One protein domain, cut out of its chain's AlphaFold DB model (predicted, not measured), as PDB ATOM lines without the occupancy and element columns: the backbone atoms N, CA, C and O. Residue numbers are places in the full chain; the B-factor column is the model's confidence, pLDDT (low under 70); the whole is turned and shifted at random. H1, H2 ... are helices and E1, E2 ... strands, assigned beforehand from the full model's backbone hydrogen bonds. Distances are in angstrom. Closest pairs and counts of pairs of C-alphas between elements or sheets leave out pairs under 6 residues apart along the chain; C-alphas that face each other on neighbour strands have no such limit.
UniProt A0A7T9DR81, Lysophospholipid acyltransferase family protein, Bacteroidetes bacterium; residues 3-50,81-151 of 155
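AT A GLANCE: This is residues 3 to 50 and 81 to 151 of the 155 residues of the protein "Lysophospholipid acyltransferase family protein" of Bacteroidetes bacterium (UniProt A0A7T9DR81). One six-stranded sheet, strongly twisted and curled like part of a barrel, has H2 lying in its curl with H1 on the same face, while H4 covers the other face. H3 sits beside H4 and only grazes the sheet, and the small hairpin of E5 and E6 lies away from the sheet at the end of a long link. The printed part has 119 residues with four named helices and eight named strands, in the order E1 H1 E2 H2 E3 H3 E4 E5 E6 H4 E7 E8, a mixed class of helices and strands. The large sheet runs E1 E8 E7 E2 E4 E3 and is mixed; E5 and E6 are antiparallel. The whole is compact but flat, with a radius of gyration of the C-alphas of 14.8 A and spans of 40 by 37 by 19 A.

IN THESE COORDINATES: Find C-alpha 6 at (36.559, 22.038, 11.039), where E1, residues 6 to 8, begins. Across the sheet come E8, residues 146 to 150, E7, residues 135 to 141 and 19.9 A long, E2, residues 23 to 27, E4, residues 93 to 98 and 16.4 A long, and E3, residues 47 to 50. H1 is residues 11 to 17, H2 residues 33 to 43 over 15.1 A, H3 residues 81 to 87, and H4 residues 124 to 132 over 12.1 A. E5, residues 111 to 114, and E6, residues 117 to 120, make the small sheet. E8 ends at C-alpha 150, (33.455, 37.224, 10.859).

HOW THE PARTS SIT: Start at inner strand E2, parallel to E4 with N 25 and O 95 at 2.8 A, and to E7 with N 26 and O 137 at 2.8 A. E4 is parallel to edge strand E3, with N 49 and O 94 at 2.8 A. E7 and E8 form a hairpin, with N 138 and O 150 at 2.8 A; E8 is parallel to edge strand E1, with N 8 and O 147 at 3.0 A. E2, H2 and E3 form a split strand-helix-strand unit, two strands running the same way with E4 between them, and its crossover is right-handed. The sheet and its helices make three layers, helices on both faces: H1 and H2 on one, H4 on the other. The closest C-alphas of H2 and E3, Ser 41 and Met 48, are 5.4 A apart. H1 has a height over the sheet of 8.3 A and lies over none of its strands. H4, at a height of 9.3 A, lies over E2, with C-alphas of Ile 24 and Ala 125 closest at 6.9 A. H3 and H4 only just touch, with 3 pairs of C-alphas within 8 A, the closest Leu 82 and Leu 128 at 6.8 A; they run the same way at a shallow tilt of 17 degrees. In the hairpin of E5 and E6, N 119 and O 112 are 2.8 A apart. Every O i to N i+4 pair is within hydrogen-bond range in H1, H3 and H4, and 5 of 7 are in H2.

THE WHOLE: The C-alphas farthest apart, Arg 3 and Ser 106, are 44.4 A from each other. Residues 51 to 80 are not printed, and C-alphas 50 and 81 are 9.3 A apart across this cut. The link from E4 to E5, residues 99 to 110, is long. Residues 143 to 151 have pLDDT under 70, against a mean of 90.7 for the printed part.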
ATOM      1  N   ARG A   3      34.008  14.916  13.887       82.31
ATOM      2  CA  ARG A   3      34.989  14.219  13.020       82.31
ATOM      3  C   ARG A   3      34.983  14.685  11.555       82.31
ATOM      4  O   ARG A   3      35.939  14.442  10.831       82.31
ATOM      5  N   ARG A   4      33.877  15.273  11.089       79.12
ATOM      6  CA  ARG A   4      33.703  15.693   9.690       79.12
ATOM      7  C   ARG A   4      33.794  17.207   9.519       79.12
ATOM      8  O   ARG A   4      33.725  17.646   8.385       79.12
ATOM      9  N   TRP A   5      33.894  17.975  10.606       83.31
ATOM     10  CA  TRP A   5      33.811  19.434  10.583       83.31
ATOM     11  C   TRP A   5      35.069  20.075  11.149       83.31
ATOM     12  O   TRP A   5      35.556  19.642  12.189       83.31
ATOM     13  N   ARG A   6      35.582  21.108  10.471       84.81
ATOM     14  CA  ARG A   6      36.559  22.038  11.039       84.81
ATOM     15  C   ARG A   6      35.862  23.370  11.283       84.81
ATOM     16  O   ARG A   6      35.019  23.800  10.498       84.81
ATOM     17  N   PHE A   7      36.207  24.002  12.389       87.75
ATOM     18  CA  PHE A   7      35.665  25.293  12.787       87.75
ATOM     19  C   PHE A   7      36.829  26.264  12.816       87.75
ATOM     20  O   PHE A   7      37.846  25.962  13.440       87.75
ATOM     21  N   THR A   8      36.706  27.382  12.111       89.00
ATOM     22  CA  THR A   8      37.712  28.436  12.145       89.00
ATOM     23  C   THR A   8      37.214  29.571  13.015       89.00
ATOM     24  O   THR A   8      36.026  29.895  13.052       89.00
ATOM     25  N   ASN A   9      38.141  30.136  13.779       89.19
ATOM     26  CA  ASN A   9      37.887  31.185  14.755       89.19
ATOM     27  C   ASN A   9      36.887  30.793  15.862       89.19
ATOM     28  O   ASN A   9      36.186  31.651  16.397       89.19
ATOM     29  N   ALA A  10      36.777  29.499  16.199       88.75
ATOM     30  CA  ALA A  10      35.837  28.993  17.207       88.75
ATOM     31  C   ALA A  10      36.044  29.626  18.594       88.75
ATOM     32  O   ALA A  10      35.090  29.836  19.342       88.75
ATOM     33  N   GLU A  11      37.283  30.000  18.904       91.06
ATOM     34  CA  GLU A  11      37.685  30.691  20.123       91.06
ATOM     35  C   GLU A  11      36.974  32.036  20.330       91.06
ATOM     36  O   GLU A  11      36.820  32.474  21.471       91.06
ATOM     37  N   VAL A  12      36.477  32.670  19.259       91.81
ATOM     38  CA  VAL A  12      35.693  33.908  19.354       91.81
ATOM     39  C   VAL A  12      34.427  33.678  20.178       91.81
ATOM     40  O   VAL A  12      34.130  34.486  21.060       91.81
ATOM     41  N   LEU A  13      33.717  32.566  19.952       93.62
ATOM     42  CA  LEU A  13      32.503  32.230  20.708       93.62
ATOM     43  C   LEU A  13      32.828  32.036  22.184       93.62
ATOM     44  O   LEU A  13      32.230  32.687  23.042       93.62
ATOM     45  N   HIS A  14      33.860  31.239  22.462       92.25
ATOM     46  CA  HIS A  14      34.294  30.969  23.824       92.25
ATOM     47  C   HIS A  14      34.674  32.263  24.559       92.25
ATOM     48  O   HIS A  14      34.263  32.476  25.697       92.25
ATOM     49  N   SER A  15      35.367  33.186  23.884       94.75
ATOM     50  CA  SER A  15      35.763  34.469  24.472       94.75
ATOM     51  C   SER A  15      34.576  35.343  24.900       94.75
ATOM     52  O   SER A  15      34.686  36.097  25.868       94.75
ATOM     53  N   TYR A  16      33.448  35.261  24.190       96.50
ATOM     54  CA  TYR A  16      32.226  35.977  24.552       96.50
ATOM     55  C   TYR A  16      31.437  35.246  25.633       96.50
ATOM     56  O   TYR A  16      30.887  35.909  26.514       96.50
ATOM     57  N   TYR A  17      31.465  33.912  25.636       96.44
ATOM     58  CA  TYR A  17      30.842  33.113  26.687       96.44
ATOM     59  C   TYR A  17      31.430  33.457  28.057       96.44
ATOM     60  O   TYR A  17      30.695  33.809  28.976       96.44
ATOM     61  N   GLU A  18      32.762  33.455  28.168       96.12
ATOM     62  CA  GLU A  18      33.479  33.772  29.414       96.12
ATOM     63  C   GLU A  18      33.236  35.219  29.884       96.12
ATOM     64  O   GLU A  18      33.345  35.531  31.067       96.12
ATOM     65  N   LYS A  19      32.847  36.115  28.969       96.19
ATOM     66  CA  LYS A  19      32.452  37.502  29.271       96.19
ATOM     67  C   LYS A  19      30.952  37.655  29.541       96.19
ATOM     68  O   LYS A  19      30.474  38.784  29.642       96.19
ATOM     69  N   ASN A  20      30.204  36.553  29.610       96.31
ATOM     70  CA  ASN A  20      28.750  36.529  29.751       96.31
ATOM     71  C   ASN A  20      28.034  37.369  28.667       96.31
ATOM     72  O   ASN A  20      27.060  38.078  28.933       96.31
ATOM     73  N   ARG A  21      28.560  37.350  27.434       96.81
ATOM     74  CA  ARG A  21      28.075  38.137  26.291       96.81
ATOM     75  C   ARG A  21      27.316  37.246  25.316       96.81
ATOM     76  O   ARG A  21      27.928  36.491  24.578       96.81
ATOM     77  N   SER A  22      26.004  37.430  25.226       98.06
ATOM     78  CA  SER A  22      25.195  36.780  24.191       98.06
ATOM     79  C   SER A  22      25.511  37.291  22.780       98.06
ATOM     80  O   SER A  22      25.933  38.438  22.577       98.06
ATOM     81  N   ILE A  23      25.247  36.428  21.804       98.00
ATOM     82  CA  ILE A  23      25.605  36.581  20.398       98.00
ATOM     83  C   ILE A  23      24.351  36.449  19.523       98.00
ATOM     84  O   ILE A  23      23.529  35.553  19.707       98.00
ATOM     85  N   ILE A  24      24.232  37.309  18.516       97.81
ATOM     86  CA  ILE A  24      23.386  37.116  17.341       97.81
ATOM     87  C   ILE A  24      24.293  36.645  16.202       97.81
ATOM     88  O   ILE A  24      25.188  37.367  15.772       97.81
ATOM     89  N   ALA A  25      24.077  35.431  15.712       96.38
ATOM     90  CA  ALA A  25      24.845  34.828  14.634       96.38
ATOM     91  C   ALA A  25      24.034  34.841  13.333       96.38
ATOM     92  O   ALA A  25      22.975  34.224  13.238       96.38
ATOM     93  N   VAL A  26      24.516  35.542  12.310       95.75
ATOM     94  CA  VAL A  26      23.844  35.645  11.012       95.75
ATOM     95  C   VAL A  26      24.530  34.791   9.954       95.75
ATOM     96  O   VAL A  26      25.752  34.708   9.898       95.75
ATOM     97  N   CYS A  27      23.740  34.181   9.082       94.75
ATOM     98  CA  CYS A  27      24.219  33.495   7.885       94.75
ATOM     99  C   CYS A  27      23.313  33.813   6.690       94.75
ATOM    100  O   CYS A  27      22.257  34.429   6.838       94.75
ATOM    101  N   GLY A  28      23.738  33.394   5.501       93.00
ATOM    102  CA  GLY A  28      22.831  33.231   4.365       93.00
ATOM    103  C   GLY A  28      22.401  31.773   4.230       93.00
ATOM    104  O   GLY A  28      23.069  30.880   4.763       93.00
ATOM    105  N   HIS A  29      21.341  31.518   3.464       93.44
ATOM    106  CA  HIS A  29      20.919  30.184   3.039       93.44
ATOM    107  C   HIS A  29      21.917  29.599   2.022       93.44
ATOM    108  O   HIS A  29      21.606  29.372   0.856       93.44
ATOM    109  N   PHE A  30      23.152  29.364   2.461       90.81
ATOM    110  CA  PHE A  30      24.272  28.964   1.619       90.81
ATOM    111  C   PHE A  30      24.890  27.648   2.099       90.81
ATOM    112  O   PHE A  30      25.190  27.486   3.284       90.81
ATOM    113  N   ASN A  31      25.117  26.710   1.171       91.31
ATOM    114  CA  ASN A  31      25.565  25.342   1.466       91.31
ATOM    115  C   ASN A  31      24.738  24.702   2.603       91.31
ATOM    116  O   ASN A  31      23.518  24.841   2.652       91.31
ATOM    117  N   ASN A  32      25.386  23.974   3.515       90.50
ATOM    118  CA  ASN A  32      24.734  23.277   4.619       90.50
ATOM    119  C   ASN A  32      24.672  24.147   5.886       90.50
ATOM    120  O   ASN A  32      25.197  23.775   6.937       90.50
ATOM    121  N   TRP A  33      24.062  25.327   5.759       91.62
ATOM    122  CA  TRP A  33      23.913  26.287   6.856       91.62
ATOM    123  C   TRP A  33      23.150  25.699   8.053       91.62
ATOM    124  O   TRP A  33      23.488  26.013   9.188       91.62
ATOM    125  N   GLU A  34      22.189  24.795   7.819       91.25
ATOM    126  CA  GLU A  34      21.443  24.087   8.872       91.25
ATOM    127  C   GLU A  34      22.381  23.277   9.766       91.25
ATOM    128  O   GLU A  34      22.332  23.372  10.992       91.25
ATOM    129  N   LEU A  35      23.282  22.499   9.158       89.69
ATOM    130  CA  LEU A  35      24.256  21.726   9.919       89.69
ATOM    131  C   LEU A  35      25.286  22.636  10.597       89.69
ATOM    132  O   LEU A  35      25.726  22.309  11.694       89.69
ATOM    133  N   GLY A  36      25.619  23.781   9.994       89.75
ATOM    134  CA  GLY A  36      26.449  24.810  10.625       89.75
ATOM    135  C   GLY A  36      25.809  25.403  11.875       89.75
ATOM    136  O   GLY A  36      26.444  25.432  12.925       89.75
ATOM    137  N   ALA A  37      24.538  25.798  11.796       90.56
ATOM    138  CA  ALA A  37      23.782  26.304  12.937       90.56
ATOM    139  C   ALA A  37      23.673  25.245  14.045       90.56
ATOM    140  O   ALA A  37      23.934  25.535  15.209       90.56
ATOM    141  N   LEU A  38      23.386  23.988  13.691       91.19
ATOM    142  CA  LEU A  38      23.387  22.886  14.657       91.19
ATOM    143  C   LEU A  38      24.768  22.645  15.265       91.19
ATOM    144  O   LEU A  38      24.867  22.319  16.444       91.19
ATOM    145  N   ALA A  39      25.842  22.813  14.501       90.50
ATOM    146  CA  ALA A  39      27.186  22.620  15.016       90.50
ATOM    147  C   ALA A  39      27.570  23.642  16.092       90.50
ATOM    148  O   ALA A  39      28.309  23.277  17.004       90.50
ATOM    149  N   LEU A  40      27.014  24.859  16.054       90.31
ATOM    150  CA  LEU A  40      27.216  25.860  17.109       90.31
ATOM    151  C   LEU A  40      26.764  25.346  18.484       90.31
ATOM    152  O   LEU A  40      27.464  25.565  19.463       90.31
ATOM    153  N   SER A  41      25.677  24.566  18.544       91.75
ATOM    154  CA  SER A  41      25.222  23.932  19.798       91.75
ATOM    155  C   SER A  41      26.143  22.825  20.327       91.75
ATOM    156  O   SER A  41      25.983  22.379  21.456       91.75
ATOM    157  N   VAL A  42      27.097  22.355  19.515       91.00
ATOM    158  CA  VAL A  42      28.019  21.269  19.879       91.00
ATOM    159  C   VAL A  42      29.400  21.802  20.264       91.00
ATOM    160  O   VAL A  42      30.084  21.177  21.071       91.00
ATOM    161  N   ILE A  43      29.842  22.904  19.656       91.12
ATOM    162  CA  ILE A  43      31.214  23.417  19.815       91.12
ATOM    163  C   ILE A  43      31.355  24.481  20.900       91.12
ATOM    164  O   ILE A  43      32.480  24.823  21.253       91.12
ATOM    165  N   ASP A  44      30.246  25.025  21.394       91.88
ATOM    166  CA  ASP A  44      30.247  26.152  22.313       91.88
ATOM    167  C   ASP A  44      29.236  25.952  23.457       91.88
ATOM    168  O   ASP A  44      28.317  25.139  23.361       91.88
ATOM    169  N   LYS A  45      29.453  26.653  24.576       95.19
ATOM    170  CA  LYS A  45      28.675  26.517  25.815       95.19
ATOM    171  C   LYS A  45      27.444  27.426  25.884       95.19
ATOM    172  O   LYS A  45      26.634  27.253  26.793       95.19
ATOM    173  N   HIS A  46      27.307  28.411  24.998       97.31
ATOM    174  CA  HIS A  46      26.106  29.242  24.952       97.31
ATOM    175  C   HIS A  46      24.863  28.385  24.688       97.31
ATOM    176  O   HIS A  46      24.889  27.441  23.894       97.31
ATOM    177  N   GLN A  47      23.727  28.776  25.265       97.62
ATOM    178  CA  GLN A  47      22.452  28.186  24.880       97.62
ATOM    179  C   GLN A  47      22.093  28.632  23.461       97.62
ATOM    180  O   GLN A  47      21.849  29.807  23.178       97.62
ATOM    181  N   MET A  48      22.048  27.666  22.554       97.25
ATOM    182  CA  MET A  48      21.763  27.904  21.149       97.25
ATOM    183  C   MET A  48      20.260  28.120  20.917       97.25
ATOM    184  O   MET A  48      19.447  27.272  21.293       97.25
ATOM    185  N   LEU A  49      19.891  29.221  20.261       98.06
ATOM    186  CA  LEU A  49      18.530  29.566  19.848       98.06
ATOM    187  C   LEU A  49      18.451  29.620  18.315       98.06
ATOM    188  O   LEU A  49      19.095  30.447  17.670       98.06
ATOM    189  N   GLY A  50      17.634  28.754  17.721       96.88
ATOM    190  CA  GLY A  50      17.420  28.702  16.276       96.88
ATOM    191  C   GLY A  50      16.153  29.444  15.881       96.88
ATOM    192  O   GLY A  50      15.054  28.955  16.146       96.88
ATOM    193  N   ILE A  81      11.153  35.924  19.302       97.12
ATOM    194  CA  ILE A  81      12.585  35.871  19.623       97.12
ATOM    195  C   ILE A  81      13.023  36.957  20.609       97.12
ATOM    196  O   ILE A  81      13.691  36.645  21.586       97.12
ATOM    197  N   LEU A  82      12.576  38.205  20.440       96.81
ATOM    198  CA  LEU A  82      12.932  39.287  21.365       96.81
ATOM    199  C   LEU A  82      12.474  38.984  22.801       96.81
ATOM    200  O   LEU A  82      13.214  39.211  23.754       96.81
ATOM    201  N   ARG A  83      11.267  38.431  22.961       97.62
ATOM    202  CA  ARG A  83      10.737  38.046  24.275       97.62
ATOM    203  C   ARG A  83      11.569  36.928  24.902       97.62
ATOM    204  O   ARG A  83      11.839  36.982  26.099       97.62
ATOM    205  N   GLU A  84      11.974  35.944  24.105       98.06
ATOM    206  CA  GLU A  84      12.818  34.844  24.580       98.06
ATOM    207  C   GLU A  84      14.206  35.344  25.006       98.06
ATOM    208  O   GLU A  84      14.690  34.960  26.068       98.06
ATOM    209  N   LEU A  85      14.803  36.275  24.255       97.75
ATOM    210  CA  LEU A  85      16.074  36.906  24.626       97.75
ATOM    211  C   LEU A  85      15.978  37.686  25.940       97.75
ATOM    212  O   LEU A  85      16.842  37.554  26.801       97.75
ATOM    213  N   ILE A  86      14.900  38.451  26.138       96.88
ATOM    214  CA  ILE A  86      14.665  39.177  27.397       96.88
ATOM    215  C   ILE A  86      14.532  38.201  28.572       96.88
ATOM    216  O   ILE A  86      15.098  38.438  29.642       96.88
ATOM    217  N   LYS A  87      13.816  37.086  28.378       97.25
ATOM    218  CA  LYS A  87      13.669  36.032  29.392       97.25
ATOM    219  C   LYS A  87      15.020  35.412  29.768       97.25
ATOM    220  O   LYS A  87      15.231  35.088  30.933       97.25
ATOM    221  N   ARG A  88      15.935  35.291  28.803       95.88
ATOM    222  CA  ARG A  88      17.274  34.702  28.956       95.88
ATOM    223  C   ARG A  88      18.385  35.724  29.176       95.88
ATOM    224  O   ARG A  88      19.549  35.401  29.005       95.88
ATOM    225  N   LYS A  89      18.074  36.949  29.606       93.69
ATOM    226  CA  LYS A  89      19.083  38.012  29.785       93.69
ATOM    227  C   LYS A  89      20.268  37.648  30.703       93.69
ATOM    228  O   LYS A  89      21.310  38.282  30.607       93.69
ATOM    229  N   ASN A  90      20.095  36.666  31.591       93.69
ATOM    230  CA  ASN A  90      21.112  36.196  32.541       93.69
ATOM    231  C   ASN A  90      21.798  34.890  32.094       93.69
ATOM    232  O   ASN A  90      22.514  34.278  32.879       93.69
ATOM    233  N   GLU A  91      21.544  34.438  30.869       95.81
ATOM    234  CA  GLU A  91      22.094  33.219  30.285       95.81
ATOM    235  C   GLU A  91      22.751  33.586  28.945       95.81
ATOM    236  O   GLU A  91      22.076  34.131  28.067       95.81
ATOM    237  N   PRO A  92      24.051  33.308  28.747       97.31
ATOM    238  CA  PRO A  92      24.688  33.505  27.453       97.31
ATOM    239  C   PRO A  92      24.002  32.660  26.380       97.31
ATOM    240  O   PRO A  92      23.981  31.429  26.453       97.31
ATOM    241  N   THR A  93      23.476  33.321  25.351       98.19
ATOM    242  CA  THR A  93      22.849  32.656  24.202       98.19
ATOM    243  C   THR A  93      23.592  32.936  22.902       98.19
ATOM    244  O   THR A  93      24.167  34.010  22.730       98.19
ATOM    245  N   ILE A  94      23.540  31.990  21.963       97.81
ATOM    246  CA  ILE A  94      23.832  32.237  20.546       97.81
ATOM    247  C   ILE A  94      22.510  32.125  19.801       97.81
ATOM    248  O   ILE A  94      21.900  31.062  19.773       97.81
ATOM    249  N   THR A  95      22.061  33.212  19.187       97.88
ATOM    250  CA  THR A  95      20.827  33.239  18.395       97.88
ATOM    251  C   THR A  95      21.151  33.250  16.917       97.88
ATOM    252  O   THR A  95      21.670  34.247  16.422       97.88
ATOM    253  N   THR A  96      20.819  32.182  16.193       96.38
ATOM    254  CA  THR A  96      21.053  32.130  14.746       96.38
ATOM    255  C   THR A  96      19.884  32.625  13.922       96.38
ATOM    256  O   THR A  96      18.740  32.220  14.141       96.38
ATOM    257  N   LEU A  97      20.211  33.422  12.909       95.00
ATOM    258  CA  LEU A  97      19.299  33.959  11.909       95.00
ATOM    259  C   LEU A  97      19.884  33.726  10.510       95.00
ATOM    260  O   LEU A  97      21.064  33.983  10.275       95.00
ATOM    261  N   ALA A  98      19.048  33.308   9.564       93.75
ATOM    262  CA  ALA A  98      19.360  33.448   8.146       93.75
ATOM    263  C   ALA A  98      18.789  34.789   7.651       93.75
ATOM    264  O   ALA A  98      17.594  35.042   7.810       93.75
ATOM    265  N   ALA A  99      19.642  35.674   7.134       90.81
ATOM    266  CA  ALA A  99      19.334  37.101   6.962       90.81
ATOM    267  C   ALA A  99      19.255  37.574   5.495       90.81
ATOM    268  O   ALA A  99      19.167  38.770   5.236       90.81
ATOM    269  N   ASP A 100      19.279  36.651   4.537       91.94
ATOM    270  CA  ASP A 100      19.373  36.901   3.091       91.94
ATOM    271  C   ASP A 100      18.037  36.783   2.334       91.94
ATOM    272  O   ASP A 100      18.005  36.912   1.112       91.94
ATOM    273  N   GLN A 101      16.923  36.544   3.032       90.31
ATOM    274  CA  GLN A 101      15.596  36.542   2.410       90.31
ATOM    275  C   GLN A 101      15.015  37.954   2.289       90.31
ATOM    276  O   GLN A 101      15.298  38.843   3.089       90.31
ATOM    277  N   THR A 102      14.132  38.148   1.314       90.69
ATOM    278  CA  THR A 102      13.376  39.394   1.178       90.69
ATOM    279  C   THR A 102      12.311  39.501   2.276       90.69
ATOM    280  O   THR A 102      11.562  38.539   2.488       90.69
ATOM    281  N   PRO A 103      12.175  40.661   2.945       89.94
ATOM    282  CA  PRO A 103      11.084  40.889   3.880       89.94
ATOM    283  C   PRO A 103       9.708  40.836   3.225       89.94
ATOM    284  O   PRO A 103       9.542  41.096   2.033       89.94
ATOM    285  N   HIS A 104       8.689  40.519   4.031       88.06
ATOM    286  CA  HIS A 104       7.309  40.666   3.581       88.06
ATOM    287  C   HIS A 104       7.068  42.119   3.153       88.06
ATOM    288  O   HIS A 104       7.622  43.035   3.755       88.06
ATOM    289  N   ARG A 105       6.229  42.353   2.135       89.38
ATOM    290  CA  ARG A 105       6.042  43.696   1.545       89.38
ATOM    291  C   ARG A 105       5.686  44.765   2.582       89.38
ATOM    292  O   ARG A 105       6.209  45.868   2.521       89.38
ATOM    293  N   SER A 106       4.849  44.412   3.555       90.75
ATOM    294  CA  SER A 106       4.445  45.298   4.658       90.75
ATOM    295  C   SER A 106       5.538  45.551   5.706       90.75
ATOM    296  O   SER A 106       5.347  46.372   6.592       90.75
ATOM    297  N   GLU A 107       6.648  44.818   5.654       86.44
ATOM    298  CA  GLU A 107       7.764  44.887   6.606       86.44
ATOM    299  C   GLU A 107       9.058  45.404   5.950       86.44
ATOM    300  O   GLU A 107      10.113  45.431   6.597       86.44
ATOM    301  N   ILE A 108       9.000  45.839   4.683       91.88
ATOM    302  CA  ILE A 108      10.116  46.506   4.007       91.88
ATOM    303  C   ILE A 108      10.338  47.859   4.688       91.88
ATOM    304  O   ILE A 108       9.581  48.800   4.485       91.88
ATOM    305  N   ASN A 109      11.390  47.941   5.496       91.62
ATOM    306  CA  ASN A 109      11.774  49.161   6.210       91.62
ATOM    307  C   ASN A 109      13.092  49.757   5.702       91.62
ATOM    308  O   ASN A 109      13.462  50.855   6.098       91.62
ATOM    309  N   TYR A 110      13.826  49.017   4.869       94.19
ATOM    310  CA  TYR A 110      15.113  49.439   4.337       94.19
ATOM    311  C   TYR A 110      15.402  48.726   3.017       94.19
ATOM    312  O   TYR A 110      15.016  47.568   2.813       94.19
ATOM    313  N   ARG A 111      16.070  49.447   2.120       95.56
ATOM    314  CA  ARG A 111      16.538  48.964   0.826       95.56
ATOM    315  C   ARG A 111      17.976  49.423   0.638       95.56
ATOM    316  O   ARG A 111      18.357  50.482   1.133       95.56
ATOM    317  N   THR A 112      18.767  48.616  -0.047       95.00
ATOM    318  CA  THR A 112      20.157  48.936  -0.367       95.00
ATOM    319  C   THR A 112      20.537  48.340  -1.713       95.00
ATOM    320  O   THR A 112      19.826  47.495  -2.255       95.00
ATOM    321  N   THR A 113      21.670  48.771  -2.259       97.12
ATOM    322  CA  THR A 113      22.209  48.169  -3.477       97.12
ATOM    323  C   THR A 113      22.907  46.861  -3.123       97.12
ATOM    324  O   THR A 113      23.911  46.854  -2.415       97.12
ATOM    325  N   PHE A 114      22.394  45.749  -3.640       95.12
ATOM    326  CA  PHE A 114      23.008  44.433  -3.518       95.12
ATOM    327  C   PHE A 114      23.113  43.797  -4.901       95.12
ATOM    328  O   PHE A 114      22.135  43.756  -5.642       95.12
ATOM    329  N   LEU A 115      24.317  43.352  -5.275       94.88
ATOM    330  CA  LEU A 115      24.616  42.834  -6.619       94.88
ATOM    331  C   LEU A 115      24.129  43.772  -7.741       94.88
ATOM    332  O   LEU A 115      23.530  43.337  -8.723       94.88
ATOM    333  N   ASN A 116      24.395  45.072  -7.568       96.88
ATOM    334  CA  ASN A 116      24.001  46.154  -8.480       96.88
ATOM    335  C   ASN A 116      22.481  46.318  -8.671       96.88
ATOM    336  O   ASN A 116      22.049  46.899  -9.663       96.88
ATOM    337  N   GLN A 117      21.664  45.825  -7.736       97.25
ATOM    338  CA  GLN A 117      20.207  45.948  -7.777       97.25
ATOM    339  C   GLN A 117      19.662  46.510  -6.467       97.25
ATOM    340  O   GLN A 117      20.116  46.152  -5.377       97.25
ATOM    341  N   ASP A 118      18.648  47.365  -6.574       96.75
ATOM    342  CA  ASP A 118      17.911  47.869  -5.420       96.75
ATOM    343  C   ASP A 118      17.130  46.727  -4.747       96.75
ATOM    344  O   ASP A 118      16.184  46.165  -5.304       96.75
ATOM    345  N   THR A 119      17.555  46.367  -3.539       96.44
ATOM    346  CA  THR A 119      17.142  45.149  -2.843       96.44
ATOM    347  C   THR A 119      16.628  45.490  -1.450       96.44
ATOM    348  O   THR A 119      17.305  46.146  -0.660       96.44
ATOM    349  N   ALA A 120      15.423  45.019  -1.118       95.44
ATOM    350  CA  ALA A 120      14.909  45.089   0.248       95.44
ATOM    351  C   ALA A 120      15.588  44.033   1.123       95.44
ATOM    352  O   ALA A 120      15.630  42.863   0.750       95.44
ATOM    353  N   VAL A 121      16.051  44.431   2.308       93.06
ATOM    354  CA  VAL A 121      16.748  43.533   3.241       93.06
ATOM    355  C   VAL A 121      16.100  43.564   4.623       93.06
ATOM    356  O   VAL A 121      15.537  44.576   5.050       93.06
ATOM    357  N   PHE A 122      16.152  42.436   5.332       88.81
ATOM    358  CA  PHE A 122      15.652  42.353   6.702       88.81
ATOM    359  C   PHE A 122      16.578  43.084   7.682       88.81
ATOM    360  O   PHE A 122      17.767  42.800   7.760       88.81
ATOM    361  N   LEU A 123      15.996  43.926   8.540       90.31
ATOM    362  CA  LEU A 123      16.705  44.575   9.655       90.31
ATOM    363  C   LEU A 123      16.634  43.776  10.969       90.31
ATOM    364  O   LEU A 123      16.922  44.310  12.037       90.31
ATOM    365  N   GLY A 124      16.178  42.520  10.929       89.75
ATOM    366  CA  GLY A 124      15.887  41.736  12.134       89.75
ATOM    367  C   GLY A 124      17.099  41.584  13.055       89.75
ATOM    368  O   GLY A 124      17.002  41.874  14.243       89.75
ATOM    369  N   ALA A 125      18.250  41.198  12.499       92.81
ATOM    370  CA  ALA A 125      19.483  41.031  13.267       92.81
ATOM    371  C   ALA A 125      19.966  42.352  13.889       92.81
ATOM    372  O   ALA A 125      20.264  42.393  15.079       92.81
ATOM    373  N   GLU A 126      19.966  43.443  13.117       92.44
ATOM    374  CA  GLU A 126      20.363  44.768  13.606       92.44
ATOM    375  C   GLU A 126      19.449  45.251  14.741       92.44
ATOM    376  O   GLU A 126      19.933  45.689  15.786       92.44
ATOM    377  N   LYS A 127      18.125  45.141  14.561       93.31
ATOM    378  CA  LYS A 127      17.145  45.522  15.586       93.31
ATOM    379  C   LYS A 127      17.362  44.731  16.873       93.31
ATOM    380  O   LYS A 127      17.393  45.336  17.940       93.31
ATOM    381  N   LEU A 128      17.569  43.417  16.771       95.81
ATOM    382  CA  LEU A 128      17.853  42.574  17.931       95.81
ATOM    383  C   LEU A 128      19.143  43.013  18.629       95.81
ATOM    384  O   LEU A 128      19.101  43.278  19.825       95.81
ATOM    385  N   CYS A 129      20.245  43.193  17.899       95.75
ATOM    386  CA  CYS A 129      21.507  43.669  18.470       95.75
ATOM    387  C   CYS A 129      21.360  45.014  19.194       95.75
ATOM    388  O   CYS A 129      21.840  45.147  20.317       95.75
ATOM    389  N   LYS A 130      20.663  45.994  18.602       95.56
ATOM    390  CA  LYS A 130      20.428  47.302  19.242       95.56
ATOM    391  C   LYS A 130      19.564  47.194  20.500       95.56
ATOM    392  O   LYS A 130      19.812  47.903  21.467       95.56
ATOM    393  N   GLN A 131      18.561  46.318  20.496       95.88
ATOM    394  CA  GLN A 131      17.645  46.148  21.627       95.88
ATOM    395  C   GLN A 131      18.248  45.342  22.782       95.88
ATOM    396  O   GLN A 131      17.857  45.553  23.928       95.88
ATOM    397  N   THR A 132      19.164  44.413  22.501       96.06
ATOM    398  CA  THR A 132      19.696  43.483  23.509       96.06
ATOM    399  C   THR A 132      21.174  43.692  23.839       96.06
ATOM    400  O   THR A 132      21.687  43.063  24.764       96.06
ATOM    401  N   GLY A 133      21.896  44.520  23.077       95.88
ATOM    402  CA  GLY A 133      23.346  44.710  23.212       95.88
ATOM    403  C   GLY A 133      24.178  43.467  22.857       95.88
ATOM    404  O   GLY A 133      25.363  43.379  23.197       95.88
ATOM    405  N   HIS A 134      23.568  42.466  22.217       97.44
ATOM    406  CA  HIS A 134      24.243  41.222  21.845       97.44
ATOM    407  C   HIS A 134      25.254  41.453  20.720       97.44
ATOM    408  O   HIS A 134      25.050  42.285  19.835       97.44
ATOM    409  N   VAL A 135      26.355  40.702  20.758       96.94
ATOM    410  CA  VAL A 135      27.408  40.763  19.736       96.94
ATOM    411  C   VAL A 135      26.859  40.212  18.429       96.94
ATOM    412  O   VAL A 135      26.281  39.133  18.431       96.94
ATOM    413  N   LEU A 136      27.056  40.904  17.312       96.31
ATOM    414  CA  LEU A 136      26.750  40.335  16.003       96.31
ATOM    415  C   LEU A 136      27.964  39.553  15.497       96.31
ATOM    416  O   LEU A 136      29.078  40.062  15.544       96.31
ATOM    417  N   ILE A 137      27.752  38.350  14.976       95.38
ATOM    418  CA  ILE A 137      28.756  37.603  14.213       95.38
ATOM    419  C   ILE A 137      28.132  37.110  12.916       95.38
ATOM    420  O   ILE A 137      26.945  36.796  12.878       95.38
ATOM    421  N   TYR A 138      28.925  36.988  11.863       94.25
ATOM    422  CA  TYR A 138      28.536  36.273  10.655       94.25
ATOM    423  C   TYR A 138      29.185  34.896  10.638       94.25
ATOM    424  O   TYR A 138      30.361  34.796  10.968       94.25
ATOM    425  N   PHE A 139      28.463  33.862  10.207       92.44
ATOM    426  CA  PHE A 139      29.038  32.552   9.920       92.44
ATOM    427  C   PHE A 139      28.633  32.043   8.534       92.44
ATOM    428  O   PHE A 139      27.548  32.336   8.026       92.44
ATOM    429  N   ARG A 140      29.500  31.235   7.919       90.31
ATOM    430  CA  ARG A 140      29.223  30.554   6.644       90.31
ATOM    431  C   ARG A 140      29.739  29.129   6.647       90.31
ATOM    432  O   ARG A 140      30.733  28.854   7.303       90.31
ATOM    433  N   CYS A 141      29.110  28.262   5.859       88.12
ATOM    434  CA  CYS A 141      29.576  26.896   5.621       88.12
ATOM    435  C   CYS A 141      30.150  26.767   4.204       88.12
ATOM    436  O   CYS A 141      29.505  27.179   3.236       88.12
ATOM    437  N   THR A 142      31.325  26.156   4.059       84.50
ATOM    438  CA  THR A 142      31.948  25.862   2.754       84.50
ATOM    439  C   THR A 142      32.051  24.359   2.466       84.50
ATOM    440  O   THR A 142      31.883  23.525   3.354       84.50
ATOM    441  N   LYS A 143      32.293  24.003   1.192       67.62
ATOM    442  CA  LYS A 143      32.371  22.610   0.702       67.62
ATOM    443  C   LYS A 143      33.542  21.823   1.316       67.62
ATOM    444  O   LYS A 143      33.403  20.629   1.562       67.62
ATOM    445  N   PHE A 144      34.656  22.494   1.611       55.81
ATOM    446  CA  PHE A 144      35.625  22.023   2.602       55.81
ATOM    447  C   PHE A 144      35.111  22.467   3.958       55.81
ATOM    448  O   PHE A 144      34.753  23.634   4.110       55.81
ATOM    449  N   VAL A 145      34.972  21.522   4.881       51.91
ATOM    450  CA  VAL A 145      34.148  21.722   6.066       51.91
ATOM    451  C   VAL A 145      34.808  22.725   6.997       51.91
ATOM    452  O   VAL A 145      35.666  22.357   7.791       51.91
ATOM    453  N   GLU A 146      34.413  23.980   6.839       50.75
ATOM    454  CA  GLU A 146      34.946  25.149   7.515       50.75
ATOM    455  C   GLU A 146      33.779  26.084   7.835       50.75
ATOM    456  O   GLU A 146      32.987  26.436   6.950       50.75
ATOM    457  N   VAL A 147      33.651  26.443   9.111       58.56
ATOM    458  CA  VAL A 147      32.743  27.495   9.572       58.56
ATOM    459  C   VAL A 147      33.581  28.710   9.908       58.56
ATOM    460  O   VAL A 147      34.275  28.689  10.917       58.56
ATOM    461  N   ILE A 148      33.513  29.737   9.061       59.69
ATOM    462  CA  ILE A 148      34.259  30.986   9.255       59.69
ATOM    463  C   ILE A 148      33.363  31.972   9.980       59.69
ATOM    464  O   ILE A 148      32.305  32.316   9.448       59.69
ATOM    465  N   MET A 149      33.811  32.453  11.139       64.19
ATOM    466  CA  MET A 149      33.149  33.533  11.863       64.19
ATOM    467  C   MET A 149      33.814  34.881  11.595       64.19
ATOM    468  O   MET A 149      35.021  35.034  11.787       64.19
ATOM    469  N   ILE A 150      33.019  35.853  11.144       63.69
ATOM    470  CA  ILE A 150      33.455  37.224  10.859       63.69
ATOM    471  C   ILE A 150      32.752  38.160  11.840       63.69
ATOM    472  O   ILE A 150      31.523  38.155  11.936       63.69
ATOM    473  N   LEU A 151      33.528  38.969  12.558       52.47
ATOM    474  CA  LEU A 151      32.994  40.051  13.376       52.47
ATOM    475  C   LEU A 151      32.710  41.258  12.470       52.47
ATOM    476  O   LEU A 151      33.624  41.725  11.789       52.47
TER     477      LEU A 151